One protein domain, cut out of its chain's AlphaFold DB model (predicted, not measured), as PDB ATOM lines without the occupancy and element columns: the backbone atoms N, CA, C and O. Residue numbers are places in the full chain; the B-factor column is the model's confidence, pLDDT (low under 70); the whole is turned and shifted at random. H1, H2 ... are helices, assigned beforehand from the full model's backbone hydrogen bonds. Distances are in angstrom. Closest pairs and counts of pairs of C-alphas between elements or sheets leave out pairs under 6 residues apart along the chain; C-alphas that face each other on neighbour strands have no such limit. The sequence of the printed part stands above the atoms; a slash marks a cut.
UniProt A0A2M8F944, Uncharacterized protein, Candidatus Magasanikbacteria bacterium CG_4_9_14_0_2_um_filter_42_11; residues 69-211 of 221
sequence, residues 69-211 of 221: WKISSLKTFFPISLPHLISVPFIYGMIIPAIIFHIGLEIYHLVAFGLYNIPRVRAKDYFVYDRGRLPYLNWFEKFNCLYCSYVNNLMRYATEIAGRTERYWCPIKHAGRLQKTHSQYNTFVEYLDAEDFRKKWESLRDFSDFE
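AT A GLANCE: This is residues 69 to 211 of the 221 residues of an uncharacterized protein of Candidatus Magasanikbacteria bacterium CG_4_9_14_0_2_um_filter_42_11 (UniProt A0A2M8F944). A long rod is built on one long helix, H5, with H3 packed slantwise along part of it and a long link, residues 116 to 129, folding back along it to the small helix H4. H6 and H7 gather near the far end of H5 with a wide loop, residues 170 to 182, while near its first end H1 and H2 make a thin extension in which residues 78 to 90 stick out. The printed part has 143 residues with seven named helices, H1 to H7 in chain order, and no named strand; the class is all helix. The whole is loose, with a radius of gyration of the C-alphas of 20.7 A and spans of 65 by 31 by 29 A.

HOW THE PARTS SIT: The hub is H5, residues 139 to 169, touching four helices. H3, residues 95 to 115, touches H5 at residues 147 to 161 alone, at a shallow tilt of 31 degrees, the same way; the closest C-alphas, of Ala 98 and Val 151, are 6.8 A apart. H4, residues 130 to 133, touches H5 at residues 142 to 146 alone, with the C-alphas of Gly 132 and Lys 142 closest at 5.6 A. H6, residues 183 to 187, touches H5 at residues 160 to 167 alone; the closest C-alphas, of Gly 163 and Gln 184, are 5.8 A apart. H7, residues 194 to 205, and H5 touch only at their ends, at a steep tilt of 58 degrees, opposite ways; the closest C-alphas, of Tyr 168 and Arg 205, are 5.0 A apart. H1, residues 73 to 77, is close to but not clearly touching H5, with the C-alphas of Ser 73 and Phe 140 closest at 7.3 A. H2, residues 82 to 93, and H5 are near each other, with 6 pairs of C-alphas within 10 A. H2 and H3 meet only through their link. Every O i to N i+4 pair is within hydrogen-bond range in H3 and H5; the counts are 6 of 8 in H2, 5 of 8 in H7, and 0 of 1 in both H1 and H6, each with 1 of 2 O i to N i+3 pairs within range, while H4 is too short for an O i to N i+4 pair.

IN THESE COORDINATES: H5 is 44.6 A long, from C-alpha 139 at (39.849, -18.722, 132.245) to C-alpha 169 at (-3.926, -23.728, 125.187). H3 measures 29.7 A, H2 17.7 A and H7 16.1 A, the last ending with C-alpha 205 at (-4.011, -31.639, 127.272).

THE WHOLE: The C-alphas farthest apart, of Leu 74 and Glu 195, are 65.5 A apart. The printed part has no cut. The links from H3 to H4, 14 residues, and from H5 to H6, 13 residues, are long. The mean pLDDT of the printed part is 88.5, and residues 72 to 80 and residue 211 are under 70.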
ATOM      1  N   TRP A  69      47.860 -26.915 123.544       78.00
ATOM      2  CA  TRP A  69      47.112 -25.956 122.725       78.00
ATOM      3  C   TRP A  69      46.538 -24.798 123.540       78.00
ATOM      4  O   TRP A  69      45.848 -23.938 122.995       78.00
ATOM      5  N   LYS A  70      46.801 -24.763 124.851       76.06
ATOM      6  CA  LYS A  70      46.383 -23.661 125.703       76.06
ATOM      7  C   LYS A  70      47.172 -22.409 125.326       76.06
ATOM      8  O   LYS A  70      48.376 -22.319 125.553       76.06
ATOM      9  N   ILE A  71      46.477 -21.427 124.774       74.12
ATOM     10  CA  ILE A  71      47.045 -20.109 124.489       74.12
ATOM     11  C   ILE A  71      47.261 -19.391 125.830       74.12
ATOM     12  O   ILE A  71      46.523 -19.623 126.777       74.12
ATOM     13  N   SER A  72      48.268 -18.527 125.980       67.56
ATOM     14  CA  SER A  72      48.385 -17.717 127.206       67.56
ATOM     15  C   SER A  72      47.262 -16.677 127.266       67.56
ATOM     16  O   SER A  72      46.968 -16.039 126.257       67.56
ATOM     17  N   SER A  73      46.664 -16.454 128.441       60.91
ATOM     18  CA  SER A  73      45.561 -15.488 128.604       60.91
ATOM     19  C   SER A  73      45.955 -14.056 128.218       60.91
ATOM     20  O   SER A  73      45.105 -13.288 127.787       60.91
ATOM     21  N   LEU A  74      47.252 -13.732 128.278       57.84
ATOM     22  CA  LEU A  74      47.806 -12.459 127.810       57.84
ATOM     23  C   LEU A  74      47.790 -12.333 126.277       57.84
ATOM     24  O   LEU A  74      47.490 -11.262 125.763       57.84
ATOM     25  N   LYS A  75      48.032 -13.422 125.528       59.88
ATOM     26  CA  LYS A  75      47.930 -13.421 124.054       59.88
ATOM     27  C   LYS A  75      46.484 -13.296 123.570       59.88
ATOM     28  O   LYS A  75      46.258 -12.713 122.519       59.88
ATOM     29  N   THR A  76      45.517 -13.790 124.345       58.38
ATOM     30  CA  THR A  76      44.082 -13.591 124.078       58.38
ATOM     31  C   THR A  76      43.672 -12.114 124.194       58.38
ATOM     32  O   THR A  76      42.699 -11.704 123.571       58.38
ATOM     33  N   PHE A  77      44.412 -11.313 124.966       58.97
ATOM     34  CA  PHE A  77      44.087  -9.910 125.237       58.97
ATOM     35  C   PHE A  77      44.772  -8.912 124.279       58.97
ATOM     36  O   PHE A  77      44.299  -7.790 124.131       58.97
ATOM     37  N   PHE A  78      45.889  -9.289 123.643       53.19
ATOM     38  CA  PHE A  78      46.835  -8.327 123.049       53.19
ATOM     39  C   PHE A  78      46.873  -8.255 121.510       53.19
ATOM     40  O   PHE A  78      47.865  -7.795 120.945       53.19
ATOM     41  N   PRO A  79      45.784  -8.617 120.812       56.69
ATOM     42  CA  PRO A  79      45.264  -7.611 119.888       56.69
ATOM     43  C   PRO A  79      43.731  -7.609 119.877       56.69
ATOM     44  O   PRO A  79      43.097  -8.180 118.992       56.69
ATOM     45  N   ILE A  80      43.110  -6.956 120.860       63.38
ATOM     46  CA  ILE A  80      41.683  -6.629 120.770       63.38
ATOM     47  C   ILE A  80      41.559  -5.450 119.802       63.38
ATOM     48  O   ILE A  80      41.962  -4.331 120.115       63.38
ATOM     49  N   SER A  81      41.030  -5.697 118.604       78.31
ATOM     50  CA  SER A  81      40.671  -4.613 117.688       78.31
ATOM     51  C   SER A  81      39.625  -3.704 118.352       78.31
ATOM     52  O   SER A  81      38.792  -4.169 119.133       78.31
ATOM     53  N   LEU A  82      39.648  -2.403 118.051       82.62
ATOM     54  CA  LEU A  82      38.709  -1.429 118.627       82.62
ATOM     55  C   LEU A  82      37.225  -1.877 118.545       82.62
ATOM     56  O   LEU A  82      36.523  -1.744 119.549       82.62
ATOM     57  N   PRO A  83      36.745  -2.495 117.439       84.75
ATOM     58  CA  PRO A  83      35.388  -3.041 117.374       84.75
ATOM     59  C   PRO A  83      35.109  -4.129 118.416       84.75
ATOM     60  O   PRO A  83      34.021  -4.167 118.989       84.75
ATOM     61  N   HIS A  84      36.085  -4.999 118.703       82.25
ATOM     62  CA  HIS A  84      35.916  -6.022 119.730       82.25
ATOM     63  C   HIS A  84      35.734  -5.385 121.103       82.25
ATOM     64  O   HIS A  84      34.784  -5.747 121.792       82.25
ATOM     65  N   LEU A  85      36.570  -4.411 121.472       83.62
ATOM     66  CA  LEU A  85      36.473  -3.744 122.772       83.62
ATOM     67  C   LEU A  85      35.120  -3.046 122.957       83.62
ATOM     68  O   LEU A  85      34.505  -3.176 124.012       83.62
ATOM     69  N   ILE A  86      34.634  -2.373 121.911       88.50
ATOM     70  CA  ILE A  86      33.322  -1.714 121.921       88.50
ATOM     71  C   ILE A  86      32.196  -2.744 122.036       88.50
ATOM     72  O   ILE A  86      31.221  -2.482 122.726       88.50
ATOM     73  N   SER A  87      32.321  -3.925 121.420       87.56
ATOM     74  CA  SER A  87      31.277  -4.960 121.456       87.56
ATOM     75  C   SER A  87      31.103  -5.635 122.823       87.56
ATOM     76  O   SER A  87      29.995  -6.059 123.151       87.56
ATOM     77  N   VAL A  88      32.163  -5.711 123.642       88.00
ATOM     78  CA  VAL A  88      32.159  -6.378 124.959       88.00
ATOM     79  C   VAL A  88      31.003  -5.912 125.860       88.00
ATOM     80  O   VAL A  88      30.232  -6.774 126.291       88.00
ATOM     81  N   PRO A  89      30.817  -4.607 126.151       89.56
ATOM     82  CA  PRO A  89      29.735  -4.152 127.024       89.56
ATOM     83  C   PRO A  89      28.340  -4.473 126.481       89.56
ATOM     84  O   PRO A  89      27.454  -4.779 127.271       89.56
ATOM     85  N   PHE A  90      28.134  -4.480 125.161       91.50
ATOM     86  CA  PHE A  90      26.839  -4.848 124.577       91.50
ATOM     87  C   PHE A  90      26.582  -6.352 124.672       91.50
ATOM     88  O   PHE A  90      25.484  -6.765 125.032       91.50
ATOM     89  N   ILE A  91      27.599  -7.178 124.405       89.44
ATOM     90  CA  ILE A  91      27.475  -8.637 124.492       89.44
ATOM     91  C   ILE A  91      27.192  -9.053 125.930       89.44
ATOM     92  O   ILE A  91      26.220  -9.764 126.163       89.44
ATOM     93  N   TYR A  92      28.007  -8.618 126.894       91.19
ATOM     94  CA  TYR A  92      27.823  -9.018 128.290       91.19
ATOM     95  C   TYR A  92      26.691  -8.265 128.978       91.19
ATOM     96  O   TYR A  92      26.078  -8.824 129.881       91.19
ATOM     97  N   GLY A  93      26.347  -7.055 128.531       92.94
ATOM     98  CA  GLY A  93      25.195  -6.307 129.036       92.94
ATOM     99  C   GLY A  93      23.876  -7.064 128.873       92.94
ATOM    100  O   GLY A  93      23.008  -6.968 129.739       92.94
ATOM    101  N   MET A  94      23.761  -7.914 127.842       95.12
ATOM    102  CA  MET A  94      22.600  -8.789 127.626       95.12
ATOM    103  C   MET A  94      22.385  -9.835 128.732       95.12
ATOM    104  O   MET A  94      21.320 -10.451 128.782       95.12
ATOM    105  N   ILE A  95      23.326 -10.005 129.671       95.38
ATOM    106  CA  ILE A  95      23.092 -10.842 130.852       95.38
ATOM    107  C   ILE A  95      21.968 -10.291 131.736       95.38
ATOM    108  O   ILE A  95      21.222 -11.069 132.322       95.38
ATOM    109  N   ILE A  96      21.814  -8.964 131.805       95.88
ATOM    110  CA  ILE A  96      20.799  -8.308 132.635       95.88
ATOM    111  C   ILE A  96      19.387  -8.677 132.152       95.88
ATOM    112  O   ILE A  96      18.641  -9.270 132.936       95.88
ATOM    113  N   PRO A  97      19.001  -8.417 130.883       96.62
ATOM    114  CA  PRO A  97      17.694  -8.839 130.391       96.62
ATOM    115  C   PRO A  97      17.533 -10.363 130.406       96.62
ATOM    116  O   PRO A  97      16.435 -10.835 130.679       96.62
ATOM    117  N   ALA A  98      18.600 -11.145 130.189       96.81
ATOM    118  CA  ALA A  98      18.523 -12.605 130.272       96.81
ATOM    119  C   ALA A  98      18.160 -13.098 131.683       96.81
ATOM    120  O   ALA A  98      17.312 -13.976 131.818       96.81
ATOM    121  N   ILE A  99      18.753 -12.528 132.737       97.25
ATOM    122  CA  ILE A  99      18.427 -12.885 134.127       97.25
ATOM    123  C   ILE A  99      16.999 -12.464 134.474       97.25
ATOM    124  O   ILE A  99      16.260 -13.262 135.047       97.25
ATOM    125  N   ILE A 100      16.588 -11.247 134.104       98.19
ATOM    126  CA  ILE A 100      15.213 -10.772 134.333       98.19
ATOM    127  C   ILE A 100      14.213 -11.705 133.644       98.19
ATOM    128  O   ILE A 100      13.246 -12.146 134.265       98.19
ATOM    129  N   PHE A 101      14.478 -12.056 132.383       98.31
ATOM    130  CA  PHE A 101      13.664 -13.002 131.634       98.31
ATOM    131  C   PHE A 101      13.629 -14.377 132.303       98.31
ATOM    132  O   PHE A 101      12.554 -14.946 132.439       98.31
ATOM    133  N   HIS A 102      14.765 -14.890 132.778       97.94
ATOM    134  CA  HIS A 102      14.825 -16.177 133.469       97.94
ATOM    135  C   HIS A 102      13.995 -16.174 134.759       97.94
ATOM    136  O   HIS A 102      13.227 -17.102 134.986       97.94
ATOM    137  N   ILE A 103      14.083 -15.121 135.574       97.94
ATOM    138  CA  ILE A 103      13.279 -14.999 136.799       97.94
ATOM    139  C   ILE A 103      11.786 -14.950 136.455       97.94
ATOM    140  O   ILE A 103      10.996 -15.688 137.043       97.94
ATOM    141  N   GLY A 104      11.397 -14.122 135.482       98.12
ATOM    142  CA  GLY A 104      10.006 -14.046 135.027       98.12
ATOM    143  C   GLY A 104       9.499 -15.384 134.485       98.12
ATOM    144  O   GLY A 104       8.388 -15.802 134.808       98.12
ATOM    145  N   LEU A 105      10.337 -16.086 133.721       97.75
ATOM    146  CA  LEU A 105      10.054 -17.407 133.177       97.75
ATOM    147  C   LEU A 105       9.880 -18.456 134.279       97.75
ATOM    148  O   LEU A 105       8.972 -19.271 134.176       97.75
ATOM    149  N   GLU A 106      10.694 -18.433 135.336       97.38
ATOM    150  CA  GLU A 106      10.560 -19.351 136.476       97.38
ATOM    151  C   GLU A 106       9.277 -19.097 137.269       97.38
ATOM    152  O   GLU A 106       8.562 -20.042 137.597       97.38
ATOM    153  N   ILE A 107       8.929 -17.833 137.527       97.56
ATOM    154  CA  ILE A 107       7.656 -17.487 138.177       97.56
ATOM    155  C   ILE A 107       6.489 -17.992 137.328       97.56
ATOM    156  O   ILE A 107       5.593 -18.671 137.832       97.56
ATOM    157  N   TYR A 108       6.523 -17.708 136.026       96.69
ATOM    158  CA  TYR A 108       5.529 -18.184 135.077       96.69
ATOM    159  C   TYR A 108       5.428 -19.714 135.066       96.69
ATOM    160  O   TYR A 108       4.333 -20.259 135.189       96.69
ATOM    161  N   HIS A 109       6.560 -20.407 134.972       96.81
ATOM    162  CA  HIS A 109       6.636 -21.861 134.935       96.81
ATOM    163  C   HIS A 109       6.079 -22.479 136.222       96.81
ATOM    164  O   HIS A 109       5.246 -23.375 136.148       96.81
ATOM    165  N   LEU A 110       6.455 -21.974 137.401       95.56
ATOM    166  CA  LEU A 110       5.969 -22.488 138.683       95.56
ATOM    167  C   LEU A 110       4.462 -22.287 138.866       95.56
ATOM    168  O   LEU A 110       3.776 -23.216 139.301       95.56
ATOM    169  N   VAL A 111       3.960 -21.094 138.537       96.31
ATOM    170  CA  VAL A 111       2.555 -20.721 138.739       96.31
ATOM    171  C   VAL A 111       1.663 -21.376 137.690       96.31
ATOM    172  O   VAL A 111       0.756 -22.121 138.046       96.31
ATOM    173  N   ALA A 112       1.924 -21.151 136.400       94.75
ATOM    174  CA  ALA A 112       1.050 -21.635 135.334       94.75
ATOM    175  C   ALA A 112       1.011 -23.167 135.291       94.75
ATOM    176  O   ALA A 112      -0.066 -23.747 135.189       94.75
ATOM    177  N   PHE A 113       2.155 -23.843 135.428       95.31
ATOM    178  CA  PHE A 113       2.169 -25.304 135.334       95.31
ATOM    179  C   PHE A 113       1.547 -25.952 136.568       95.31
ATOM    180  O   PHE A 113       0.922 -27.000 136.449       95.31
ATOM    181  N   GLY A 114       1.663 -25.311 137.737       92.06
ATOM    182  CA  GLY A 114       0.935 -25.732 138.932       92.06
ATOM    183  C   GLY A 114      -0.580 -25.578 138.776       92.06
ATOM    184  O   GLY A 114      -1.317 -26.504 139.095       92.06
ATOM    185  N   LEU A 115      -1.045 -24.440 138.253       94.06
ATOM    186  CA  LEU A 115      -2.477 -24.154 138.090       94.06
ATOM    187  C   LEU A 115      -3.154 -25.029 137.028       94.06
ATOM    188  O   LEU A 115      -4.299 -25.429 137.210       94.06
ATOM    189  N   TYR A 116      -2.460 -25.317 135.927       90.88
ATOM    190  CA  TYR A 116      -3.008 -26.081 134.799       90.88
ATOM    191  C   TYR A 116      -2.621 -27.565 134.815       90.88
ATOM    192  O   TYR A 116      -2.916 -28.275 133.859       90.88
ATOM    193  N   ASN A 117      -1.960 -28.031 135.880       90.44
ATOM    194  CA  ASN A 117      -1.458 -29.400 136.019       90.44
ATOM    195  C   ASN A 117      -0.592 -29.867 134.826       90.44
ATOM    196  O   ASN A 117      -0.666 -31.011 134.385       90.44
ATOM    197  N   ILE A 118       0.226 -28.961 134.287       93.12
ATOM    198  CA  ILE A 118       1.159 -29.253 133.190       93.12
ATOM    199  C   ILE A 118       2.453 -29.814 133.807       93.12
ATOM    200  O   ILE A 118       2.951 -29.259 134.794       93.12
ATOM    201  N   PRO A 119       3.071 -30.873 133.249       92.62
ATOM    202  CA  PRO A 119       4.313 -31.415 133.786       92.62
ATOM    203  C   PRO A 119       5.442 -30.391 133.689       92.62
ATOM    204  O   PRO A 119       5.755 -29.869 132.611       92.62
ATOM    205  N   ARG A 120       6.110 -30.143 134.818       92.38
ATOM    206  CA  ARG A 120       7.219 -29.185 134.897       92.38
ATOM    207  C   ARG A 120       8.401 -29.610 134.028       92.38
ATOM    208  O   ARG A 120       8.770 -30.785 133.952       92.38
ATOM    209  N   VAL A 121       9.028 -28.627 133.393       93.62
ATOM    210  CA  VAL A 121      10.257 -28.809 132.621       93.62
ATOM    211  C   VAL A 121      11.442 -28.888 133.581       93.62
ATOM    212  O   VAL A 121      11.643 -28.025 134.430       93.62
ATOM    213  N   ARG A 122      12.273 -29.922 133.464       92.56
ATOM    214  CA  ARG A 122      13.439 -30.073 134.344       92.56
ATOM    215  C   ARG A 122      14.595 -29.227 133.817       92.56
ATOM    216  O   ARG A 122      15.208 -29.581 132.815       92.56
ATOM    217  N   ALA A 123      14.961 -28.168 134.537       91.38
ATOM    218  CA  ALA A 123      16.064 -27.278 134.157       91.38
ATOM    219  C   ALA A 123      17.395 -28.024 133.900       91.38
ATOM    220  O   ALA A 123      18.142 -27.678 132.983       91.38
ATOM    221  N   LYS A 124      17.668 -29.104 134.649       90.31
ATOM    222  CA  LYS A 124      18.883 -29.929 134.497       90.31
ATOM    223  C   LYS A 124      19.057 -30.547 133.102       90.31
ATOM    224  O   LYS A 124      20.190 -30.795 132.700       90.31
ATOM    225  N   ASP A 125      17.964 -30.778 132.373       90.50
ATOM    226  CA  ASP A 125      18.004 -31.384 131.036       90.50
ATOM    227  C   ASP A 125      18.436 -30.357 129.965       90.50
ATOM    228  O   ASP A 125      18.857 -30.728 128.869       90.50
ATOM    229  N   TYR A 126      18.375 -29.060 130.292       92.31
ATOM    230  CA  TYR A 126      18.682 -27.952 129.384       92.31
ATOM    231  C   TYR A 126      20.006 -27.269 129.724       92.31
ATOM    232  O   TYR A 126      20.805 -26.994 128.828       92.31
ATOM    233  N   PHE A 127      20.272 -27.009 131.006       92.25
ATOM    234  CA  PHE A 127      21.471 -26.300 131.454       92.25
ATOM    235  C   PHE A 127      22.693 -27.225 131.559       92.25
ATOM    236  O   PHE A 127      23.136 -27.597 132.645       92.25
ATOM    237  N   VAL A 128      23.263 -27.574 130.403       88.75
ATOM    238  CA  VAL A 128      24.476 -28.400 130.281       88.75
ATOM    239  C   VAL A 128      25.713 -27.520 130.061       88.75
ATOM    240  O   VAL A 128      25.738 -26.686 129.155       88.75
ATOM    241  N   TYR A 129      26.753 -27.730 130.879       88.06
ATOM    242  CA  TYR A 129      27.995 -26.935 130.898       88.06
ATOM    243  C   TYR A 129      29.270 -27.794 130.786       88.06
ATOM    244  O   TYR A 129      30.263 -27.588 131.487       88.06
ATOM    245  N   ASP A 130      29.260 -28.788 129.906       83.06
ATOM    246  CA  ASP A 130      30.363 -29.730 129.675       83.06
ATOM    247  C   ASP A 130      31.663 -29.057 129.190       83.06
ATOM    248  O   ASP A 130      32.761 -29.413 129.631       83.06
ATOM    249  N   ARG A 131      31.544 -28.023 128.351       82.44
ATOM    250  CA  ARG A 131      32.671 -27.294 127.740       82.44
ATOM    251  C   ARG A 131      33.617 -26.639 128.750       82.44
ATOM    252  O   ARG A 131      34.801 -26.482 128.460       82.44
ATOM    253  N   GLY A 132      33.160 -26.329 129.965       77.94
ATOM    254  CA  GLY A 132      34.024 -25.793 131.030       77.94
ATOM    255  C   GLY A 132      35.153 -26.750 131.453       77.94
ATOM    256  O   GLY A 132      36.187 -26.322 131.980       77.94
ATOM    257  N   ARG A 133      34.989 -28.052 131.177       77.50
ATOM    258  CA  ARG A 133      35.963 -29.110 131.490       77.50
ATOM    259  C   ARG A 133      37.099 -29.206 130.470       77.50
ATOM    260  O   ARG A 133      38.078 -29.907 130.730       77.50
ATOM    261  N   LEU A 134      37.006 -28.498 129.342       83.81
ATOM    262  CA  LEU A 134      38.028 -28.525 128.301       83.81
ATOM    263  C   LEU A 134      39.349 -27.932 128.839       83.81
ATOM    264  O   LEU A 134      39.369 -26.813 129.368       83.81
ATOM    265  N   PRO A 135      40.465 -28.682 128.769       78.38
ATOM    266  CA  PRO A 135      41.714 -28.313 129.435       78.38
ATOM    267  C   PRO A 135      42.545 -27.277 128.664       78.38
ATOM    268  O   PRO A 135      43.462 -26.701 129.249       78.38
ATOM    269  N   TYR A 136      42.234 -27.055 127.385       79.31
ATOM    270  CA  TYR A 136      42.916 -26.099 126.511       79.31
ATOM    271  C   TYR A 136      42.312 -24.692 126.555       79.31
ATOM    272  O   TYR A 136      42.961 -23.756 126.107       79.31
ATOM    273  N   LEU A 137      41.111 -24.527 127.126       82.56
ATOM    274  CA  LEU A 137      40.524 -23.203 127.314       82.56
ATOM    275  C   LEU A 137      41.180 -22.470 128.490       82.56
ATOM    276  O   LEU A 137      41.371 -23.021 129.584       82.56
ATOM    277  N   ASN A 138      41.422 -21.184 128.282       84.12
ATOM    278  CA  ASN A 138      41.769 -20.224 129.316       84.12
ATOM    279  C   ASN A 138      40.592 -19.864 130.215       84.12
ATOM    280  O   ASN A 138      39.440 -20.170 129.926       84.12
ATOM    281  N   TRP A 139      40.884 -19.170 131.316       82.50
ATOM    282  CA  TRP A 139      39.849 -18.722 132.245       82.50
ATOM    283  C   TRP A 139      38.827 -17.789 131.571       82.50
ATOM    284  O   TRP A 139      37.628 -18.035 131.681       82.50
ATOM    285  N   PHE A 140      39.282 -16.811 130.778       81.44
ATOM    286  CA  PHE A 140      38.395 -15.932 130.001       81.44
ATOM    287  C   PHE A 140      37.560 -16.693 128.966       81.44
ATOM    288  O   PHE A 140      36.355 -16.501 128.877       81.44
ATOM    289  N   GLU A 141      38.164 -17.619 128.221       83.88
ATOM    290  CA  GLU A 141      37.432 -18.425 127.236       83.88
ATOM    291  C   GLU A 141      36.376 -19.311 127.906       83.88
ATOM    292  O   GLU A 141      35.282 -19.487 127.372       83.88
ATOM    293  N   LYS A 142      36.665 -19.826 129.107       86.75
ATOM    294  CA  LYS A 142      35.683 -20.555 129.919       86.75
ATOM    295  C   LYS A 142      34.548 -19.658 130.384       86.75
ATOM    296  O   LYS A 142      33.405 -20.103 130.333       86.75
ATOM    297  N   PHE A 143      34.837 -18.427 130.798       87.44
ATOM    298  CA  PHE A 143      33.812 -17.456 131.175       87.44
ATOM    299  C   PHE A 143      32.894 -17.127 129.991       87.44
ATOM    300  O   PHE A 143      31.676 -17.253 130.102       87.44
ATOM    301  N   ASN A 144      33.467 -16.823 128.826       87.88
ATOM    302  CA  ASN A 144      32.702 -16.535 127.611       87.88
ATOM    303  C   ASN A 144      31.866 -17.751 127.194       87.88
ATOM    304  O   ASN A 144      30.693 -17.631 126.845       87.88
ATOM    305  N   CYS A 145      32.451 -18.949 127.277       89.56
ATOM    306  CA  CYS A 145      31.745 -20.189 126.994       89.56
ATOM    307  C   CYS A 145      30.588 -20.422 127.973       89.56
ATOM    308  O   CYS A 145      29.525 -20.872 127.546       89.56
ATOM    309  N   LEU A 146      30.770 -20.127 129.262       91.62
ATOM    310  CA  LEU A 146      29.718 -20.229 130.272       91.62
ATOM    311  C   LEU A 146      28.577 -19.260 129.962       91.62
ATOM    312  O   LEU A 146      27.429 -19.692 129.921       91.62
ATOM    313  N   TYR A 147      28.903 -17.999 129.665       91.12
ATOM    314  CA  TYR A 147      27.935 -16.977 129.272       91.12
ATOM    315  C   TYR A 147      27.100 -17.423 128.065       91.12
ATOM    316  O   TYR A 147      25.876 -17.529 128.148       91.12
ATOM    317  N   CYS A 148      27.761 -17.782 126.962       90.50
ATOM    318  CA  CYS A 148      27.074 -18.224 125.752       90.50
ATOM    319  C   CYS A 148      26.261 -19.503 125.989       90.50
ATOM    320  O   CYS A 148      25.171 -19.649 125.440       90.50
ATOM    321  N   SER A 149      26.771 -20.445 126.790       92.81
ATOM    322  CA  SER A 149      26.038 -21.679 127.102       92.81
ATOM    323  C   SER A 149      24.797 -21.380 127.938       92.81
ATOM    324  O   SER A 149      23.737 -21.912 127.637       92.81
ATOM    325  N   TYR A 150      24.899 -20.493 128.931       95.00
ATOM    326  CA  TYR A 150      23.773 -20.083 129.767       95.00
ATOM    327  C   TYR A 150      22.640 -19.486 128.932       95.00
ATOM    328  O   TYR A 150      21.527 -20.000 128.979       95.00
ATOM    329  N   VAL A 151      22.926 -18.461 128.119       95.38
ATOM    330  CA  VAL A 151      21.893 -17.769 127.333       95.38
ATOM    331  C   VAL A 151      21.244 -18.717 126.319       95.38
ATOM    332  O   VAL A 151      20.021 -18.779 126.230       95.38
ATOM    333  N   ASN A 152      22.030 -19.527 125.602       94.94
ATOM    334  CA  ASN A 152      21.473 -20.487 124.642       94.94
ATOM    335  C   ASN A 152      20.624 -21.572 125.322       94.94
ATOM    336  O   ASN A 152      19.568 -21.943 124.807       94.94
ATOM    337  N   ASN A 153      21.068 -22.086 126.471       95.69
ATOM    338  CA  ASN A 153      20.314 -23.088 127.221       95.69
ATOM    339  C   ASN A 153      19.027 -22.496 127.811       95.69
ATOM    340  O   ASN A 153      17.994 -23.160 127.759       95.69
ATOM    341  N   LEU A 154      19.060 -21.240 128.271       97.06
ATOM    342  CA  LEU A 154      17.879 -20.505 128.718       97.06
ATOM    343  C   LEU A 154      16.841 -20.372 127.598       97.06
ATOM    344  O   LEU A 154      15.671 -20.654 127.828       97.06
ATOM    345  N   MET A 155      17.255 -20.022 126.375       96.44
ATOM    346  CA  MET A 155      16.322 -19.934 125.242       96.44
ATOM    347  C   MET A 155      15.688 -21.287 124.915       96.44
ATOM    348  O   MET A 155      14.482 -21.363 124.706       96.44
ATOM    349  N   ARG A 156      16.470 -22.374 124.929       95.00
ATOM    350  CA  ARG A 156      15.945 -23.733 124.703       95.00
ATOM    351  C   ARG A 156      14.945 -24.148 125.781       95.00
ATOM    352  O   ARG A 156      13.927 -24.753 125.462       95.00
ATOM    353  N   TYR A 157      15.247 -23.827 127.036       96.50
ATOM    354  CA  TYR A 157      14.372 -24.086 128.173       96.50
ATOM    355  C   TYR A 157      13.067 -23.286 128.066       96.50
ATOM    356  O   TYR A 157      11.987 -23.857 128.188       96.50
ATOM    357  N   ALA A 158      13.155 -22.001 127.717       97.00
ATOM    358  CA  ALA A 158      11.994 -21.151 127.474       97.00
ATOM    359  C   ALA A 158      11.114 -21.670 126.328       97.00
ATOM    360  O   ALA A 158       9.895 -21.707 126.468       97.00
ATOM    361  N   THR A 159      11.715 -22.116 125.217       96.06
ATOM    362  CA  THR A 159      10.978 -22.709 124.090       96.06
ATOM    363  C   THR A 159      10.232 -23.978 124.495       96.06
ATOM    364  O   THR A 159       9.110 -24.181 124.043       96.06
ATOM    365  N   GLU A 160      10.810 -24.826 125.349       95.62
ATOM    366  CA  GLU A 160      10.103 -26.011 125.849       95.62
ATOM    367  C   GLU A 160       8.917 -25.629 126.736       95.62
ATOM    368  O   GLU A 160       7.825 -26.166 126.551       95.62
ATOM    369  N   ILE A 161       9.117 -24.702 127.681       96.00
ATOM    370  CA  ILE A 161       8.039 -24.223 128.555       96.00
ATOM    371  C   ILE A 161       6.904 -23.659 127.693       96.00
ATOM    372  O   ILE A 161       5.758 -24.076 127.841       96.00
ATOM    373  N   ALA A 162       7.229 -22.769 126.753       95.56
ATOM    374  CA  ALA A 162       6.253 -22.187 125.839       95.56
ATOM    375  C   ALA A 162       5.551 -23.257 124.989       95.56
ATOM    376  O   ALA A 162       4.334 -23.213 124.859       95.56
ATOM    377  N   GLY A 163       6.279 -24.256 124.482       94.56
ATOM    378  CA  GLY A 163       5.705 -25.336 123.677       94.56
ATOM    379  C   GLY A 163       4.724 -26.225 124.449       94.56
ATOM    380  O   GLY A 163       3.721 -26.660 123.886       94.56
ATOM    381  N   ARG A 164       4.964 -26.485 125.744       94.62
ATOM    382  CA  ARG A 164       4.001 -27.204 126.605       94.62
ATOM    383  C   ARG A 164       2.779 -26.353 126.926       94.62
ATOM    384  O   ARG A 164       1.661 -26.862 126.902       94.62
ATOM    385  N   THR A 165       2.970 -25.059 127.161       94.81
ATOM    386  CA  THR A 165       1.855 -24.116 127.294       94.81
ATOM    387  C   THR A 165       1.015 -24.077 126.023       94.81
ATOM    388  O   THR A 165      -0.210 -24.121 126.096       94.81
ATOM    389  N   GLU A 166       1.655 -24.012 124.860       94.88
ATOM    390  CA  GLU A 166       0.981 -23.988 123.567       94.88
ATOM    391  C   GLU A 166       0.195 -25.279 123.338       94.88
ATOM    392  O   GLU A 166      -0.980 -25.208 122.989       94.88
ATOM    393  N   ARG A 167       0.769 -26.443 123.679       93.81
ATOM    394  CA  ARG A 167       0.044 -27.724 123.672       93.81
ATOM    395  C   ARG A 167      -1.229 -27.678 124.520       93.81
ATOM    396  O   ARG A 167      -2.260 -28.192 124.100       93.81
ATOM    397  N   TYR A 168      -1.172 -27.049 125.692       93.00
ATOM    398  CA  TYR A 168      -2.335 -26.948 126.570       93.00
ATOM    399  C   TYR A 168      -3.395 -25.967 126.043       93.00
ATOM    400  O   TYR A 168      -4.594 -26.239 126.119       93.00
ATOM    401  N   TRP A 169      -2.991 -24.804 125.532       92.12
ATOM    402  CA  TRP A 169      -3.926 -23.728 125.187       92.12
ATOM    403  C   TRP A 169      -4.379 -23.734 123.730       92.12
ATOM    404  O   TRP A 169      -5.568 -23.552 123.468       92.12
ATOM    405  N   CYS A 170      -3.449 -23.926 122.797       91.56
ATOM    406  CA  CYS A 170      -3.679 -23.810 121.360       91.56
ATOM    407  C   CYS A 170      -2.801 -24.800 120.561       91.56
ATOM    408  O   CYS A 170      -1.881 -24.380 119.862       91.56
ATOM    409  N   PRO A 171      -3.068 -26.117 120.641       92.94
ATOM    410  CA  PRO A 171      -2.342 -27.143 119.889       92.94
ATOM    411  C   PRO A 171      -2.755 -27.177 118.405       92.94
ATOM    412  O   PRO A 171      -3.250 -28.192 117.910       92.94
ATOM    413  N   ILE A 172      -2.582 -26.064 117.689       93.81
ATOM    414  CA  ILE A 172      -2.918 -25.914 116.267       93.81
ATOM    415  C   ILE A 172      -1.651 -25.532 115.504       93.81
ATOM    416  O   ILE A 172      -0.958 -24.582 115.859       93.81
ATOM    417  N   LYS A 173      -1.338 -26.264 114.434       94.38
ATOM    418  CA  LYS A 173      -0.189 -25.973 113.570       94.38
ATOM    419  C   LYS A 173      -0.387 -24.657 112.832       94.38
ATOM    420  O   LYS A 173      -1.491 -24.337 112.412       94.38
ATOM    421  N   HIS A 174       0.692 -23.928 112.581       92.25
ATOM    422  CA  HIS A 174       0.673 -22.753 111.717       92.25
ATOM    423  C   HIS A 174       0.360 -23.111 110.259       92.25
ATOM    424  O   HIS A 174       0.807 -24.135 109.746       92.25
ATOM    425  N   ALA A 175      -0.316 -22.193 109.561       92.19
ATOM    426  CA  ALA A 175      -0.551 -22.281 108.118       92.19
ATOM    427  C   ALA A 175       0.752 -22.294 107.298       92.19
ATOM    428  O   ALA A 175       0.843 -22.928 106.249       92.19
ATOM    429  N   GLY A 176       1.762 -21.558 107.767       90.06
ATOM    430  CA  GLY A 176       3.076 -21.494 107.142       90.06
ATOM    431  C   GLY A 176       3.996 -22.607 107.632       90.06
ATOM    432  O   GLY A 176       3.994 -22.971 108.808       90.06
ATOM    433  N   ARG A 177       4.860 -23.104 106.741       86.69
ATOM    434  CA  ARG A 177       5.903 -24.053 107.130       86.69
ATOM    435  C   ARG A 177       6.928 -23.370 108.033       86.69
ATOM    436  O   ARG A 177       7.632 -22.454 107.609       86.69
ATOM    437  N   LEU A 178       7.079 -23.892 109.242       88.00
ATOM    438  CA  LEU A 178       8.180 -23.532 110.126       88.00
ATOM    439  C   LEU A 178       9.460 -24.289 109.745       88.00
ATOM    440  O   LEU A 178       9.421 -25.469 109.394       88.00
ATOM    441  N   GLN A 179      10.614 -23.621 109.837       86.38
ATOM    442  CA  GLN A 179      11.917 -24.260 109.597       86.38
ATOM    443  C   GLN A 179      12.342 -25.173 110.752       86.38
ATOM    444  O   GLN A 179      12.973 -26.204 110.531       86.38
ATOM    445  N   LYS A 180      12.018 -24.779 111.985       86.69
ATOM    446  CA  LYS A 180      12.252 -25.558 113.200       86.69
ATOM    447  C   LYS A 180      11.033 -25.442 114.092       86.69
ATOM    448  O   LYS A 180      10.495 -24.352 114.259       86.69
ATOM    449  N   THR A 181      10.632 -26.566 114.657       89.38
ATOM    450  CA  THR A 181       9.490 -26.682 115.554       89.38
ATOM    451  C   THR A 181       9.974 -27.120 116.935       89.38
ATOM    452  O   THR A 181      11.052 -27.707 117.071       89.38
ATOM    453  N   HIS A 182       9.216 -26.786 117.977       89.19
ATOM    454  CA  HIS A 182       9.485 -27.288 119.324       89.19
ATOM    455  C   HIS A 182       9.003 -28.741 119.459       89.19
ATOM    456  O   HIS A 182       8.283 -29.259 118.604       89.19
ATOM    457  N   SER A 183       9.389 -29.395 120.557       87.94
ATOM    458  CA  SER A 183       9.116 -30.815 120.833       87.94
ATOM    459  C   SER A 183       7.633 -31.193 120.686       87.94
ATOM    460  O   SER A 183       7.315 -32.231 120.117       87.94
ATOM    461  N   GLN A 184       6.736 -30.320 121.154       89.00
ATOM    462  CA  GLN A 184       5.287 -30.558 121.181       89.00
ATOM    463  C   GLN A 184       4.572 -30.337 119.841       89.00
ATOM    464  O   GLN A 184       3.454 -30.793 119.669       89.00
ATOM    465  N   TYR A 185       5.182 -29.665 118.864       89.62
ATOM    466  CA  TYR A 185       4.456 -29.218 117.668       89.62
ATOM    467  C   TYR A 185       3.902 -30.371 116.812       89.62
ATOM    468  O   TYR A 185       2.914 -30.223 116.094       89.62
ATOM    469  N   ASN A 186       4.530 -31.547 116.878       88.12
ATOM    470  CA  ASN A 186       4.098 -32.715 116.110       88.12
ATOM    471  C   ASN A 186       2.784 -33.320 116.619       88.12
ATOM    472  O   ASN A 186       2.132 -34.031 115.860       88.12
ATOM    473  N   THR A 187       2.384 -33.040 117.864       87.88
ATOM    474  CA  THR A 187       1.107 -33.516 118.416       87.88
ATOM    475  C   THR A 187      -0.060 -32.600 118.047       87.88
ATOM    476  O   THR A 187      -1.198 -32.915 118.374       87.88
ATOM    477  N   PHE A 188       0.196 -31.462 117.394       92.31
ATOM    478  CA  PHE A 188      -0.821 -30.447 117.119       92.31
ATOM    479  C   PHE A 188      -1.713 -30.832 115.940       92.31
ATOM    480  O   PHE A 188      -1.311 -31.569 115.035       92.31
ATOM    481  N   VAL A 189      -2.922 -30.281 115.943       94.56
ATOM    482  CA  VAL A 189      -3.921 -30.457 114.887       94.56
ATOM    483  C   VAL A 189      -3.619 -29.526 113.711       94.56
ATOM    484  O   VAL A 189      -2.978 -28.486 113.871       94.56
ATOM    485  N   GLU A 190      -4.043 -29.906 112.508       93.56
ATOM    486  CA  GLU A 190      -3.857 -29.100 111.300       93.56
ATOM    487  C   GLU A 190      -4.619 -27.761 111.361       93.56
ATOM    488  O   GLU A 190      -5.678 -27.651 111.975       93.56
ATOM    489  N   TYR A 191      -4.087 -26.735 110.686       91.81
ATOM    490  CA  TYR A 191      -4.510 -25.331 110.835       91.81
ATOM    491  C   TYR A 191      -6.014 -25.058 110.609       91.81
ATOM    492  O   TYR A 191      -6.567 -24.154 111.230       91.81
ATOM    493  N   LEU A 192      -6.683 -25.811 109.727       93.00
ATOM    494  CA  LEU A 192      -8.105 -25.621 109.383       93.00
ATOM    495  C   LEU A 192      -9.021 -26.745 109.884       93.00
ATOM    496  O   LEU A 192     -10.207 -26.752 109.556       93.00
ATOM    497  N   ASP A 193      -8.506 -27.686 110.674       92.88
ATOM    498  CA  ASP A 193      -9.288 -28.829 111.142       92.88
ATOM    499  C   ASP A 193      -9.916 -28.555 112.516       92.88
ATOM    500  O   ASP A 193      -9.491 -29.044 113.566       92.88
ATOM    501  N   ALA A 194     -10.947 -27.708 112.508       91.69
ATOM    502  CA  ALA A 194     -11.676 -27.349 113.720       91.69
ATOM    503  C   ALA A 194     -12.411 -28.548 114.345       91.69
ATOM    504  O   ALA A 194     -12.624 -28.572 115.559       91.69
ATOM    505  N   GLU A 195     -12.808 -29.532 113.535       93.38
ATOM    506  CA  GLU A 195     -13.513 -30.719 114.010       93.38
ATOM    507  C   GLU A 195     -12.569 -31.625 114.807       93.38
ATOM    508  O   GLU A 195     -12.871 -31.972 115.953       93.38
ATOM    509  N   ASP A 196     -11.405 -31.955 114.245       91.62
ATOM    510  CA  ASP A 196     -10.393 -32.775 114.912       91.62
ATOM    511  C   ASP A 196      -9.848 -32.083 116.167       91.62
ATOM    512  O   ASP A 196      -9.670 -32.718 117.209       91.62
ATOM    513  N   PHE A 197      -9.705 -30.755 116.126       91.62
ATOM    514  CA  PHE A 197      -9.320 -29.956 117.287       91.62
ATOM    515  C   PHE A 197     -10.294 -30.111 118.459       91.62
ATOM    516  O   PHE A 197      -9.869 -30.313 119.598       91.62
ATOM    517  N   ARG A 198     -11.608 -30.059 118.200       93.25
ATOM    518  CA  ARG A 198     -12.622 -30.244 119.249       93.25
ATOM    519  C   ARG A 198     -12.677 -31.679 119.752       93.25
ATOM    520  O   ARG A 198     -12.828 -31.873 120.953       93.25
ATOM    521  N   LYS A 199     -12.510 -32.667 118.869       94.38
ATOM    522  CA  LYS A 199     -12.498 -34.090 119.242       94.38
ATOM    523  C   LYS A 199     -11.300 -34.455 120.115       94.38
ATOM    524  O   LYS A 199     -11.452 -35.200 121.075       94.38
ATOM    525  N   LYS A 200     -10.116 -33.929 119.797       91.81
ATOM    526  CA  LYS A 200      -8.860 -34.250 120.491       91.81
ATOM    527  C   LYS A 200      -8.546 -33.331 121.668       91.81
ATOM    528  O   LYS A 200      -7.539 -33.541 122.336       91.81
ATOM    529  N   TRP A 201      -9.388 -32.341 121.950       90.50
ATOM    530  CA  TRP A 201      -9.141 -31.291 122.940       90.50
ATOM    531  C   TRP A 201      -8.668 -31.802 124.308       90.50
ATOM    532  O   TRP A 201      -7.685 -31.292 124.843       90.50
ATOM    533  N   GLU A 202      -9.329 -32.823 124.854       90.81
ATOM    534  CA  GLU A 202      -8.946 -33.425 126.138       90.81
ATOM    535  C   GLU A 202      -7.639 -34.216 126.020       90.81
ATOM    536  O   GLU A 202      -6.729 -34.018 126.820       90.81
ATOM    537  N   SER A 203      -7.492 -35.025 124.966       90.81
ATOM    538  CA  SER A 203      -6.282 -35.827 124.728       90.81
ATOM    539  C   SER A 203      -5.021 -34.991 124.485       90.81
ATOM    540  O   SER A 203      -3.929 -35.398 124.856       90.81
ATOM    541  N   LEU A 204      -5.148 -33.800 123.892       90.50
ATOM    542  CA  LEU A 204      -4.009 -32.910 123.636       90.50
ATOM    543  C   LEU A 204      -3.471 -32.286 124.928       90.50
ATOM    544  O   LEU A 204      -2.280 -31.979 125.008       90.50
ATOM    545  N   ARG A 205      -4.344 -32.120 125.926       90.94
ATOM    546  CA  ARG A 205      -4.011 -31.639 127.272       90.94
ATOM    547  C   ARG A 205      -3.603 -32.731 128.232       90.94
ATOM    548  O   ARG A 205      -3.112 -32.411 129.310       90.94
ATOM    549  N   ASP A 206      -3.824 -33.981 127.861       90.12
ATOM    550  CA  ASP A 206      -3.236 -35.082 128.584       90.12
ATOM    551  C   ASP A 206      -1.731 -35.098 128.303       90.12
ATOM    552  O   ASP A 206      -1.297 -35.053 127.152       90.12
ATOM    553  N   PHE A 207      -0.946 -35.099 129.375       89.19
ATOM    554  CA  PHE A 207       0.514 -35.100 129.359       89.19
ATOM    555  C   PHE A 207       1.099 -36.422 129.891       89.19
ATOM    556  O   PHE A 207       2.276 -36.480 130.266       89.19
ATOM    557  N   SER A 208       0.286 -37.478 129.941       84.31
ATOM    558  CA  SER A 208       0.678 -38.835 130.345       84.31
ATOM    559  C   SER A 208       1.908 -39.374 129.596       84.31
ATOM    560  O   SER A 208       2.708 -40.113 130.170       84.31
ATOM    561  N   ASP A 209       2.169 -38.896 128.373       81.06
ATOM    562  CA  ASP A 209       3.361 -39.218 127.577       81.06
ATOM    563  C   ASP A 209       4.697 -38.878 128.272       81.06
ATOM    564  O   ASP A 209       5.744 -39.448 127.949       81.06
ATOM    565  N   PHE A 210       4.682 -37.985 129.265       75.44
ATOM    566  CA  PHE A 210       5.860 -37.637 130.063       75.44
ATOM    567  C   PHE A 210       6.082 -38.519 131.302       75.44
ATOM    568  O   PHE A 210       7.176 -38.466 131.882       75.44
ATOM    569  N   GLU A 211       5.090 -39.308 131.719       61.25
ATOM    570  CA  GLU A 211       5.181 -40.215 132.873       61.25
ATOM    571  C   GLU A 211       5.775 -41.574 132.469       61.25
ATOM    572  O   GLU A 211       6.704 -42.065 133.122       61.25
TER     573      GLU A 211